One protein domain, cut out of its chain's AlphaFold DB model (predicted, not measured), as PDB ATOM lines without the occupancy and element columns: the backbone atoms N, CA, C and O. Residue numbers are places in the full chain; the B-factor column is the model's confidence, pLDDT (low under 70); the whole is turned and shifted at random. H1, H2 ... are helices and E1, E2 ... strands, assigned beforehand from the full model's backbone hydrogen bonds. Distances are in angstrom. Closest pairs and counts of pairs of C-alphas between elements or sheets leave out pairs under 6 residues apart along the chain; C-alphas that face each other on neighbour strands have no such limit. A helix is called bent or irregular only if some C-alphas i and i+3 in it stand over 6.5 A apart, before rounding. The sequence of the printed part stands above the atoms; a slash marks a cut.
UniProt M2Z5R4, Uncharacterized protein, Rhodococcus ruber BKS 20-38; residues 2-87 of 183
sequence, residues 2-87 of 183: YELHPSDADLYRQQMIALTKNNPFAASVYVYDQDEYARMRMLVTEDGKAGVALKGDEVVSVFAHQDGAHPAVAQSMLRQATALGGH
ATOM      1  N   TYR A   2      53.049 140.342  90.038       90.12
ATOM      2  CA  TYR A   2      51.657 140.147  89.653       90.12
ATOM      3  C   TYR A   2      51.252 138.687  89.877       90.12
ATOM      4  O   TYR A   2      52.110 137.813  90.001       90.12
ATOM      5  N   GLU A   3      49.950 138.450  89.992       94.38
ATOM      6  CA  GLU A   3      49.381 137.112  90.142       94.38
ATOM      7  C   GLU A   3      49.098 136.526  88.757       94.38
ATOM      8  O   GLU A   3      48.486 137.191  87.919       94.38
ATOM      9  N   LEU A   4      49.577 135.307  88.504       95.00
ATOM     10  CA  LEU A   4      49.287 134.572  87.279       95.00
ATOM     11  C   LEU A   4      47.851 134.061  87.296       95.00
ATOM     12  O   LEU A   4      47.340 133.620  88.327       95.00
ATOM     13  N   HIS A   5      47.222 134.064  86.125       96.50
ATOM     14  CA  HIS A   5      45.938 133.407  85.950       96.50
ATOM     15  C   HIS A   5      46.123 131.875  86.011       96.50
ATOM     16  O   HIS A   5      47.146 131.373  85.543       96.50
ATOM     17  N   PRO A   6      45.150 131.093  86.522       95.81
ATOM     18  CA  PRO A   6      45.244 129.628  86.566       95.81
ATOM     19  C   PRO A   6      45.575 128.952  85.227       95.81
ATOM     20  O   PRO A   6      46.250 127.926  85.210       95.81
ATOM     21  N   SER A   7      45.144 129.531  84.098       96.19
ATOM     22  CA  SER A   7      45.494 129.030  82.753       96.19
ATOM     23  C   SER A   7      46.990 129.077  82.455       96.19
ATOM     24  O   SER A   7      47.462 128.339  81.595       96.19
ATOM     25  N   ASP A   8      47.726 129.926  83.168       96.31
ATOM     26  CA  ASP A   8      49.141 130.198  82.947       96.31
ATOM     27  C   ASP A   8      50.024 129.411  83.930       96.31
ATOM     28  O   ASP A   8      51.230 129.636  84.010       96.31
ATOM     29  N   ALA A   9      49.444 128.456  84.670       95.75
ATOM     30  CA  ALA A   9      50.148 127.630  85.648       95.75
ATOM     31  C   ALA A   9      51.358 126.886  85.061       95.75
ATOM     32  O   ALA A   9      52.377 126.717  85.735       95.75
ATOM     33  N   ASP A  10      51.287 126.486  83.788       95.38
ATOM     34  CA  ASP A  10      52.422 125.830  83.140       95.38
ATOM     35  C   ASP A  10      53.614 126.782  82.960       95.38
ATOM     36  O   ASP A  10      54.755 126.338  83.053       95.38
ATOM     37  N   LEU A  11      53.401 128.100  82.822       93.88
ATOM     38  CA  LEU A  11      54.508 129.064  82.802       93.88
ATOM     39  C   LEU A  11      55.285 129.031  84.122       93.88
ATOM     40  O   LEU A  11      56.515 128.974  84.109       93.88
ATOM     41  N   TYR A  12      54.579 129.006  85.257       94.94
ATOM     42  CA  TYR A  12      55.201 128.901  86.580       94.94
ATOM     43  C   TYR A  12      55.982 127.590  86.715       94.94
ATOM     44  O   TYR A  12      57.159 127.575  87.091       94.94
ATOM     45  N   ARG A  13      55.344 126.478  86.335       94.69
ATOM     46  CA  ARG A  13      55.948 125.146  86.358       94.69
ATOM     47  C   ARG A  13      57.206 125.068  85.490       94.69
ATOM     48  O   ARG A  13      58.212 124.501  85.915       94.69
ATOM     49  N   GLN A  14      57.189 125.658  84.297       94.12
ATOM     50  CA  GLN A  14      58.345 125.696  83.404       94.12
ATOM     51  C   GLN A  14      59.526 126.465  84.010       94.12
ATOM     52  O   GLN A  14      60.662 126.007  83.866       94.12
ATOM     53  N   GLN A  15      59.292 127.575  84.722       92.81
ATOM     54  CA  GLN A  15      60.368 128.288  85.427       92.81
ATOM     55  C   GLN A  15      60.969 127.433  86.549       92.81
ATOM     56  O   GLN A  15      62.189 127.306  86.645       92.81
ATOM     57  N   MET A  16      60.131 126.741  87.327       91.12
ATOM     58  CA  MET A  16      60.593 125.796  88.349       91.12
ATOM     59  C   MET A  16      61.455 124.676  87.746       91.12
ATOM     60  O   MET A  16      62.538 124.387  88.249       91.12
ATOM     61  N   ILE A  17      61.036 124.090  86.619       91.19
ATOM     62  CA  ILE A  17      61.824 123.079  85.891       91.19
ATOM     63  C   ILE A  17      63.127 123.672  85.339       91.19
ATOM     64  O   ILE A  17      64.172 123.024  85.350       91.19
ATOM     65  N   ALA A  18      63.101 124.903  84.830       89.81
ATOM     66  CA  ALA A  18      64.311 125.567  84.364       89.81
ATOM     67  C   ALA A  18      65.301 125.801  85.517       89.81
ATOM     68  O   ALA A  18      66.508 125.643  85.329       89.81
ATOM     69  N   LEU A  19      64.799 126.113  86.717       84.88
ATOM     70  CA  LEU A  19      65.608 126.262  87.924       84.88
ATOM     71  C   LEU A  19      66.286 124.943  88.312       84.88
ATOM     72  O   LEU A  19      67.452 124.958  88.707       84.88
ATOM     73  N   THR A  20      65.595 123.804  88.182       84.06
ATOM     74  CA  THR A  20      66.161 122.506  88.581       84.06
ATOM     75  C   THR A  20      67.313 122.053  87.686       84.06
ATOM     76  O   THR A  20      68.283 121.487  88.187       84.06
ATOM     77  N   LYS A  21      67.274 122.359  86.383       83.94
ATOM     78  CA  LYS A  21      68.298 121.927  85.408       83.94
ATOM     79  C   LYS A  21      69.713 122.427  85.715       83.94
ATOM     80  O   LYS A  21      70.675 121.746  85.378       83.94
ATOM     81  N   ASN A  22      69.840 123.589  86.354       74.12
ATOM     82  CA  ASN A  22      71.127 124.237  86.621       74.12
ATOM     83  C   ASN A  22      71.434 124.364  88.123       74.12
ATOM     84  O   ASN A  22      72.308 125.142  88.506       74.12
ATOM     85  N   ASN A  23      70.721 123.629  88.986       79.38
ATOM     86  CA  ASN A  23      70.860 123.754  90.433       79.38
ATOM     87  C   ASN A  23      71.189 122.402  91.092       79.38
ATOM     88  O   ASN A  23      70.322 121.531  91.155       79.38
ATOM     89  N   PRO A  24      72.393 122.219  91.672       80.25
ATOM     90  CA  PRO A  24      72.738 120.980  92.374       80.25
ATOM     91  C   PRO A  24      71.862 120.723  93.612       80.25
ATOM     92  O   PRO A  24      71.832 119.601  94.109       80.25
ATOM     93  N   PHE A  25      71.137 121.736  94.098       82.69
ATOM     94  CA  PHE A  25      70.192 121.640  95.210       82.69
ATOM     95  C   PHE A  25      68.727 121.482  94.751       82.69
ATOM     96  O   PHE A  25      67.803 121.682  95.538       82.69
ATOM     97  N   ALA A  26      68.483 121.137  93.482       78.81
ATOM     98  CA  ALA A  26      67.134 120.999  92.929       78.81
ATOM     99  C   ALA A  26      66.244 120.009  93.699       78.81
ATOM    100  O   ALA A  26      65.063 120.280  93.876       78.81
ATOM    101  N   ALA A  27      66.817 118.918  94.219       82.00
ATOM    102  CA  ALA A  27      66.082 117.888  94.962       82.00
ATOM    103  C   ALA A  27      65.446 118.398  96.273       82.00
ATOM    104  O   ALA A  27      64.583 117.738  96.837       82.00
ATOM    105  N   SER A  28      65.847 119.579  96.762       80.56
ATOM    106  CA  SER A  28      65.220 120.223  97.929       80.56
ATOM    107  C   SER A  28      63.962 121.031  97.612       80.56
ATOM    108  O   SER A  28      63.406 121.656  98.512       80.56
ATOM    109  N   VAL A  29      63.521 121.042  96.354       83.56
ATOM    110  CA  VAL A  29      62.349 121.791  95.907       83.56
ATOM    111  C   VAL A  29      61.400 120.850  95.178       83.56
ATOM    112  O   VAL A  29      61.761 120.251  94.170       83.56
ATOM    113  N   TYR A  30      60.165 120.761  95.666       87.62
ATOM    114  CA  TYR A  30      59.108 120.032  94.976       87.62
ATOM    115  C   TYR A  30      58.494 120.894  93.864       87.62
ATOM    116  O   TYR A  30      58.150 122.065  94.077       87.62
ATOM    117  N   VAL A  31      58.369 120.305  92.673       91.31
ATOM    118  CA  VAL A  31      57.721 120.917  91.508       91.31
ATOM    119  C   VAL A  31      56.375 120.236  91.309       91.31
ATOM    120  O   VAL A  31      56.328 119.080  90.895       91.31
ATOM    121  N   TYR A  32      55.300 120.961  91.603       92.94
ATOM    122  CA  TYR A  32      53.932 120.479  91.428       92.94
ATOM    123  C   TYR A  32      53.574 120.342  89.942       92.94
ATOM    124  O   TYR A  32      54.228 120.918  89.060       92.94
ATOM    125  N   ASP A  33      52.533 119.567  89.647       94.81
ATOM    126  CA  ASP A  33      51.995 119.526  88.292       94.81
ATOM    127  C   ASP A  33      51.210 120.810  87.941       94.81
ATOM    128  O   ASP A  33      50.987 121.697  88.772       94.81
ATOM    129  N   GLN A  34      50.847 120.952  86.663       95.06
ATOM    130  CA  GLN A  34      50.130 122.131  86.175       95.06
ATOM    131  C   GLN A  34      48.759 122.292  86.850       95.06
ATOM    132  O   GLN A  34      48.379 123.415  87.182       95.06
ATOM    133  N   ASP A  35      48.023 121.199  87.054       95.88
ATOM    134  CA  ASP A  35      46.668 121.224  87.608       95.88
ATOM    135  C   ASP A  35      46.685 121.571  89.100       95.88
ATOM    136  O   ASP A  35      45.785 122.241  89.608       95.88
ATOM    137  N   GLU A  36      47.714 121.130  89.818       96.94
ATOM    138  CA  GLU A  36      47.987 121.521  91.193       96.94
ATOM    139  C   GLU A  36      48.327 123.008  91.286       96.94
ATOM    140  O   GLU A  36      47.696 123.718  92.071       96.94
ATOM    141  N   TYR A  37      49.259 123.503  90.465       97.19
ATOM    142  CA  TYR A  37      49.601 124.927  90.439       97.19
ATOM    143  C   TYR A  37      48.414 125.811  90.039       97.19
ATOM    144  O   TYR A  37      48.227 126.871  90.632       97.19
ATOM    145  N   ALA A  38      47.557 125.369  89.116       96.44
ATOM    146  CA  ALA A  38      46.352 126.100  88.715       96.44
ATOM    147  C   ALA A  38      45.341 126.292  89.865       96.44
ATOM    148  O   ALA A  38      44.480 127.169  89.795       96.44
ATOM    149  N   ARG A  39      45.439 125.494  90.937       97.06
ATOM    150  CA  ARG A  39      44.634 125.633  92.165       97.06
ATOM    151  C   ARG A  39      45.325 126.476  93.242       97.06
ATOM    152  O   ARG A  39      44.749 126.686  94.309       97.06
ATOM    153  N   MET A  40      46.549 126.930  92.992       97.25
ATOM    154  CA  MET A  40      47.326 127.789  93.881       97.25
ATOM    155  C   MET A  40      47.270 129.238  93.409       97.25
ATOM    156  O   MET A  40      47.017 129.532  92.242       97.25
ATOM    157  N   ARG A  41      47.576 130.163  94.318       96.62
ATOM    158  CA  ARG A  41      47.857 131.548  93.928       96.62
ATOM    159  C   ARG A  41      49.327 131.654  93.575       96.62
ATOM    160  O   ARG A  41      50.171 131.399  94.428       96.62
ATOM    161  N   MET A  42      49.639 132.013  92.340       96.19
ATOM    162  CA  MET A  42      51.013 132.068  91.841       96.19
ATOM    163  C   MET A  42      51.405 133.516  91.601       96.19
ATOM    164  O   MET A  42      50.798 134.195  90.780       96.19
ATOM    165  N   LEU A  43      52.423 133.997  92.305       94.50
ATOM    166  CA  LEU A  43      52.951 135.345  92.136       94.50
ATOM    167  C   LEU A  43      54.280 135.269  91.412       94.50
ATOM    168  O   LEU A  43      55.138 134.472  91.791       94.50
ATOM    169  N   VAL A  44      54.471 136.135  90.424       93.62
ATOM    170  CA  VAL A  44      55.728 136.229  89.679       93.62
ATOM    171  C   VAL A  44      56.176 137.677  89.505       93.62
ATOM    172  O   VAL A  44      55.389 138.631  89.561       93.62
ATOM    173  N   THR A  45      57.479 137.868  89.333       91.38
ATOM    174  CA  THR A  45      58.058 139.139  88.891       91.38
ATOM    175  C   THR A  45      57.685 139.438  87.441       91.38
ATOM    176  O   THR A  45      57.310 138.544  86.688       91.38
ATOM    177  N   GLU A  46      57.782 140.708  87.036       88.31
ATOM    178  CA  GLU A  46      57.453 141.152  85.670       88.31
ATOM    179  C   GLU A  46      58.273 140.428  84.595       88.31
ATOM    180  O   GLU A  46      57.746 140.096  83.539       88.31
ATOM    181  N   ASP A  47      59.531 140.106  84.897       88.75
ATOM    182  CA  ASP A  47      60.419 139.327  84.029       88.75
ATOM    183  C   ASP A  47      60.169 137.805  84.082       88.75
ATOM    184  O   ASP A  47      60.807 137.053  83.347       88.75
ATOM    185  N   GLY A  48      59.269 137.333  84.954       89.25
ATOM    186  CA  GLY A  48      58.972 135.915  85.174       89.25
ATOM    187  C   GLY A  48      60.107 135.117  85.827       89.25
ATOM    188  O   GLY A  48      60.017 133.896  85.917       89.25
ATOM    189  N   LYS A  49      61.184 135.773  86.278       89.62
ATOM    190  CA  LYS A  49      62.407 135.116  86.771       89.62
ATOM    191  C   LYS A  49      62.431 134.884  88.277       89.62
ATOM    192  O   LYS A  49      63.398 134.327  88.796       89.62
ATOM    193  N   ALA A  50      61.393 135.275  88.996       91.12
ATOM    194  CA  ALA A  50      61.202 134.885  90.379       91.12
ATOM    195  C   ALA A  50      59.717 134.753  90.691       91.12
ATOM    196  O   ALA A  50      58.886 135.451  90.105       91.12
ATOM    197  N   GLY A  51      59.390 133.872  91.627       92.56
ATOM    198  CA  GLY A  51      58.014 133.657  92.027       92.56
ATOM    199  C   GLY A  51      57.852 132.925  93.349       92.56
ATOM    200  O   GLY A  51      58.799 132.385  93.928       92.56
ATOM    201  N   VAL A  52      56.617 132.952  93.830       94.06
ATOM    202  CA  VAL A  52      56.143 132.224  95.006       94.06
ATOM    203  C   VAL A  52      54.717 131.745  94.758       94.06
ATOM    204  O   VAL A  52      53.903 132.485  94.202       94.06
ATOM    205  N   ALA A  53      54.406 130.525  95.190       95.50
ATOM    206  CA  ALA A  53      53.062 129.974  95.133       95.50
ATOM    207  C   ALA A  53      52.470 129.858  96.545       95.50
ATOM    208  O   ALA A  53      53.184 129.612  97.519       95.50
ATOM    209  N   LEU A  54      51.156 130.046  96.654       96.38
ATOM    210  CA  LEU A  54      50.394 129.861  97.883       96.38
ATOM    211  C   LEU A  54      49.378 128.735  97.710       96.38
ATOM    212  O   LEU A  54      48.459 128.835  96.890       96.38
ATOM    213  N   LYS A  55      49.515 127.694  98.530       95.56
ATOM    214  CA  LYS A  55      48.552 126.598  98.663       95.56
ATOM    215  C   LYS A  55      47.732 126.833  99.933       95.56
ATOM    216  O   LYS A  55      48.092 126.387 101.019       95.56
ATOM    217  N   GLY A  56      46.649 127.596  99.806       94.19
ATOM    218  CA  GLY A  56      45.916 128.103 100.968       94.19
ATOM    219  C   GLY A  56      46.775 129.089 101.765       94.19
ATOM    220  O   GLY A  56      47.163 130.127 101.233       94.19
ATOM    221  N   ASP A  57      47.076 128.756 103.020       94.00
ATOM    222  CA  ASP A  57      47.942 129.537 103.914       94.00
ATOM    223  C   ASP A  57      49.427 129.127 103.857       94.00
ATOM    224  O   ASP A  57      50.259 129.671 104.585       94.00
ATOM    225  N   GLU A  58      49.771 128.159 103.011       95.75
ATOM    226  CA  GLU A  58      51.117 127.613 102.886       95.75
ATOM    227  C   GLU A  58      51.894 128.283 101.760       95.75
ATOM    228  O   GLU A  58      51.430 128.340 100.620       95.75
ATOM    229  N   VAL A  59      53.096 128.758 102.069       95.62
ATOM    230  CA  VAL A  59      54.054 129.253 101.086       95.62
ATOM    231  C   VAL A  59      54.829 128.071 100.522       95.62
ATOM    232  O   VAL A  59      55.576 127.415 101.243       95.62
ATOM    233  N   VAL A  60      54.692 127.839  99.218       93.19
ATOM    234  CA  VAL A  60      55.332 126.731  98.504       93.19
ATOM    235  C   VAL A  60      56.069 127.221  97.256       93.19
ATOM    236  O   VAL A  60      55.828 128.316  96.745       93.19
ATOM    237  N   SER A  61      56.995 126.398  96.758       90.06
ATOM    238  CA  SER A  61      57.675 126.582  95.465       90.06
ATOM    239  C   SER A  61      58.244 127.990  95.221       90.06
ATOM    240  O   SER A  61      58.055 128.560  94.149       90.06
ATOM    241  N   VAL A  62      58.943 128.564  96.205       89.38
ATOM    242  CA  VAL A  62      59.643 129.851  96.044       89.38
ATOM    243  C   VAL A  62      60.851 129.671  95.122       89.38
ATOM    244  O   VAL A  62      61.699 128.818  95.386       89.38
ATOM    245  N   PHE A  63      60.985 130.508  94.092       88.38
ATOM    246  CA  PHE A  63      62.148 130.496  93.203       88.38
ATOM    247  C   PHE A  63      62.649 131.888  92.838       88.38
ATOM    248  O   PHE A  63      61.890 132.848  92.764       88.38
ATOM    249  N   ALA A  64      63.944 131.981  92.555       87.81
ATOM    250  CA  ALA A  64      64.551 133.148  91.930       87.81
ATOM    251  C   ALA A  64      65.724 132.690  91.061       87.81
ATOM    252  O   ALA A  64      66.635 132.015  91.547       87.81
ATOM    253  N   HIS A  65      65.701 133.046  89.781       84.12
ATOM    254  CA  HIS A  65      66.787 132.757  88.857       84.12
ATOM    255  C   HIS A  65      67.934 133.764  89.021       84.12
ATOM    256  O   HIS A  65      67.717 134.949  89.276       84.12
ATOM    257  N   GLN A  66      69.174 133.293  88.860       79.56
ATOM    258  CA  GLN A  66      70.373 134.131  88.994       79.56
ATOM    259  C   GLN A  66      70.509 135.179  87.878       79.56
ATOM    260  O   GLN A  66      71.143 136.206  88.096       79.56
ATOM    261  N   ASP A  67      69.921 134.924  86.705       78.62
ATOM    262  CA  ASP A  67      69.883 135.823  85.545       78.62
ATOM    263  C   ASP A  67      68.676 136.785  85.559       78.62
ATOM    264  O   ASP A  67      68.442 137.486  84.577       78.62
ATOM    265  N   GLY A  68      67.896 136.813  86.646       73.94
ATOM    266  CA  GLY A  68      66.758 137.719  86.801       73.94
ATOM    267  C   GLY A  68      67.164 139.174  87.056       73.94
ATOM    268  O   GLY A  68      68.254 139.465  87.550       73.94
ATOM    269  N   ALA A  69      66.248 140.105  86.783       74.12
ATOM    270  CA  ALA A  69      66.489 141.544  86.921       74.12
ATOM    271  C   ALA A  69      66.564 142.031  88.384       74.12
ATOM    272  O   ALA A  69      66.917 143.184  88.645       74.12
ATOM    273  N   HIS A  70      66.221 141.175  89.354       73.00
ATOM    274  CA  HIS A  70      66.027 141.553  90.754       73.00
ATOM    275  C   HIS A  70      66.887 140.708  91.714       73.00
ATOM    276  O   HIS A  70      66.435 139.670  92.213       73.00
ATOM    277  N   PRO A  71      68.119 141.142  92.041       65.25
ATOM    278  CA  PRO A  71      68.917 140.484  93.070       65.25
ATOM    279  C   PRO A  71      68.219 140.578  94.437       65.25
ATOM    280  O   PRO A  71      67.607 141.589  94.771       65.25
ATOM    281  N   ALA A  72      68.311 139.511  95.238       71.06
ATOM    282  CA  ALA A  72      67.701 139.413  96.574       71.06
ATOM    283  C   ALA A  72      66.163 139.581  96.625       71.06
ATOM    284  O   ALA A  72      65.599 139.882  97.680       71.06
ATOM    285  N   VAL A  73      65.461 139.316  95.515       82.00
ATOM    286  CA  VAL A  73      63.994 139.433  95.420       82.00
ATOM    287  C   VAL A  73      63.237 138.553  96.418       82.00
ATOM    288  O   VAL A  73      62.144 138.921  96.849       82.00
ATOM    289  N   ALA A  74      63.839 137.446  96.860       79.31
ATOM    290  CA  ALA A  74      63.217 136.462  97.739       79.31
ATOM    291  C   ALA A  74      62.572 137.062  99.000       79.31
ATOM    292  O   ALA A  74      61.457 136.679  99.346       79.31
ATOM    293  N   GLN A  75      63.202 138.058  99.634       79.38
ATOM    294  CA  GLN A  75      62.619 138.698 100.817       79.38
ATOM    295  C   GLN A  75      61.356 139.497 100.505       79.38
ATOM    296  O   GLN A  75      60.381 139.465 101.255       79.38
ATOM    297  N   SER A  76      61.353 140.216  99.385       83.50
ATOM    298  CA  SER A  76      60.172 140.955  98.944       83.50
ATOM    299  C   SER A  76      59.048 140.009  98.526       83.50
ATOM    300  O   SER A  76      57.892 140.288  98.838       83.50
ATOM    301  N   MET A  77      59.377 138.865  97.913       89.56
ATOM    302  CA  MET A  77      58.383 137.840  97.583       89.56
ATOM    303  C   MET A  77      57.742 137.246  98.830       89.56
ATOM    304  O   MET A  77      56.521 137.174  98.904       89.56
ATOM    305  N   LEU A  78      58.550 136.876  99.828       88.25
ATOM    306  CA  LEU A  78      58.055 136.315 101.085       88.25
ATOM    307  C   LEU A  78      57.172 137.313 101.835       88.25
ATOM    308  O   LEU A  78      56.098 136.948 102.302       88.25
ATOM    309  N   ARG A  79      57.552 138.596 101.870       85.38
ATOM    310  CA  ARG A  79      56.687 139.646 102.427       85.38
ATOM    311  C   ARG A  79      55.357 139.750 101.683       85.38
ATOM    312  O   ARG A  79      54.311 139.805 102.324       85.38
ATOM    313  N   GLN A  80      55.364 139.734 100.353       88.69
ATOM    314  CA  GLN A  80      54.120 139.789  99.585       88.69
ATOM    315  C   GLN A  80      53.263 138.526  99.774       88.69
ATOM    316  O   GLN A  80      52.052 138.641  99.929       88.69
ATOM    317  N   ALA A  81      53.881 137.344  99.832       91.12
ATOM    318  CA  ALA A  81      53.215 136.084 100.152       91.12
ATOM    319  C   ALA A  81      52.511 136.153 101.516       91.12
ATOM    320  O   ALA A  81      51.330 135.828 101.612       91.12
ATOM    321  N   THR A  82      53.187 136.676 102.547       91.12
ATOM    322  CA  THR A  82      52.588 136.857 103.882       91.12
ATOM    323  C   THR A  82      51.436 137.859 103.881       91.12
ATOM    324  O   THR A  82      50.404 137.601 104.492       91.12
ATOM    325  N   ALA A  83      51.536 138.957 103.124       89.88
ATOM    326  CA  ALA A  83      50.437 139.915 102.971       89.88
ATOM    327  C   ALA A  83      49.197 139.305 102.288       89.88
ATOM    328  O   ALA A  83      48.087 139.805 102.455       89.88
ATOM    329  N   LEU A  84      49.383 138.221 101.533       90.56
ATOM    330  CA  LEU A  84      48.337 137.497 100.815       90.56
ATOM    331  C   LEU A  84      47.834 136.248 101.553       90.56
ATOM    332  O   LEU A  84      47.041 135.498 100.984       90.56
ATOM    333  N   GLY A  85      48.248 136.052 102.810       91.50
ATOM    334  CA  GLY A  85      47.789 134.965 103.678       91.50
ATOM    335  C   GLY A  85      48.739 133.769 103.774       91.50
ATOM    336  O   GLY A  85      48.415 132.808 104.463       91.50
ATOM    337  N   GLY A  86      49.906 133.821 103.123       94.50
ATOM    338  CA  GLY A  86      50.957 132.811 103.243       94.50
ATOM    339  C   GLY A  86      51.643 132.887 104.604       94.50
ATOM    340  O   GLY A  86      52.559 133.678 104.808       94.50
ATOM    341  N   HIS A  87      51.189 132.078 105.552       94.94
ATOM    342  CA  HIS A  87      51.548 132.183 106.960       94.94
ATOM    343  C   HIS A  87      52.307 130.974 107.507       94.94
ATOM    344  O   HIS A  87      52.774 131.015 108.646       94.94
TER     345      HIS A  87
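What this domain is: This is residues 2 to 87 of the 183 residues of an uncharacterized protein of Rhodococcus ruber BKS 20-38 (UniProt M2Z5R4). A small three-stranded sheet is held between two helices, with H1 slanting over one face and H3 running along the strands on the other, in three layers, helices on both faces of a sheet. The short helix H2 packs beside residues 6 to 13 of H1, and the unnamed residues 22 to 33 make the long link between these two helices. The printed part has 86 residues, with three named helices and three named strands in the order H1 H2 E1 E2 E3 H3, a mixed class of helices and strands. The sheet's order is E1 E2 E3, antiparallel throughout, a meander, each strand the antiparallel neighbour of the one before. The whole is compact and rounded, with a radius of gyration of the C-alphas of 11.8 A and spans of 29 by 26 by 23 A.

Where its parts are: Begin with the sheet: find C-alpha 41 at (47.857, 131.548, 93.928), where E1, residues 41 to 44, begins. E2 covers residues 50 to 55 over 17.2 A, and E3 covers residues 58 to 64 over 18.2 A. Find C-alpha 6 at (45.244, 129.628, 86.566); from there H1 runs to residue 21 over 24.3 A. H1 is irregular, with C-alphas 7 and 10 7.6 A apart. H2 is residues 34 to 37. H3, residues 73 to 83, runs 15.5 A to C-alpha 83 at (50.437, 139.915, 102.971).

How they stand to each other: Look first at the inner strand E2, which forms hairpins with E1 and with E3. Beside E1, N 43 and O 52 are 2.8 A apart, within hydrogen-bond range; beside E3, N 51 and O 63 are 2.9 A apart, also within range. Residues 2 to 3 pair antiparallel with residues 43 to 44 of E1. H3 is on the sheet at a height of 8.7 A, over E2 and E3, along the strands at 22 degrees to E2 on the local plane; its closest C-alphas to E2 are those of Met 77 and Val 52, 6.6 A. On the opposite face, H1 has a height of 9.5 A and lies over E2, and only just over E1 and E3, with 3 C-alphas falling on each. It runs only just slantwise to the strands, at 59 degrees to E2 on the local plane. The closest C-alphas of H1 and E3 are those of Met 16 and Phe 63, 6.9 A. H2 touches H1 at residues 6 to 13 alone, the closest C-alphas being those of Asp 10 and Gln 34, 5.3 A. H2 only grazes the sheet, with residues 36 to 37. H3 is apart from H1 and H2. In H3 every O i to N i+4 pair is within hydrogen-bond range, in H1 9 of 12, and H2 is too short for such a pair.

The domain as a whole: The two C-alphas farthest apart, those of Pro 24 and Ala 83, are 31.1 A apart. The printed part has no cut. The link from H1 to H2, with 12 residues, is long. The mean pLDDT of the printed part is 89.3, and residue 71 is under 70.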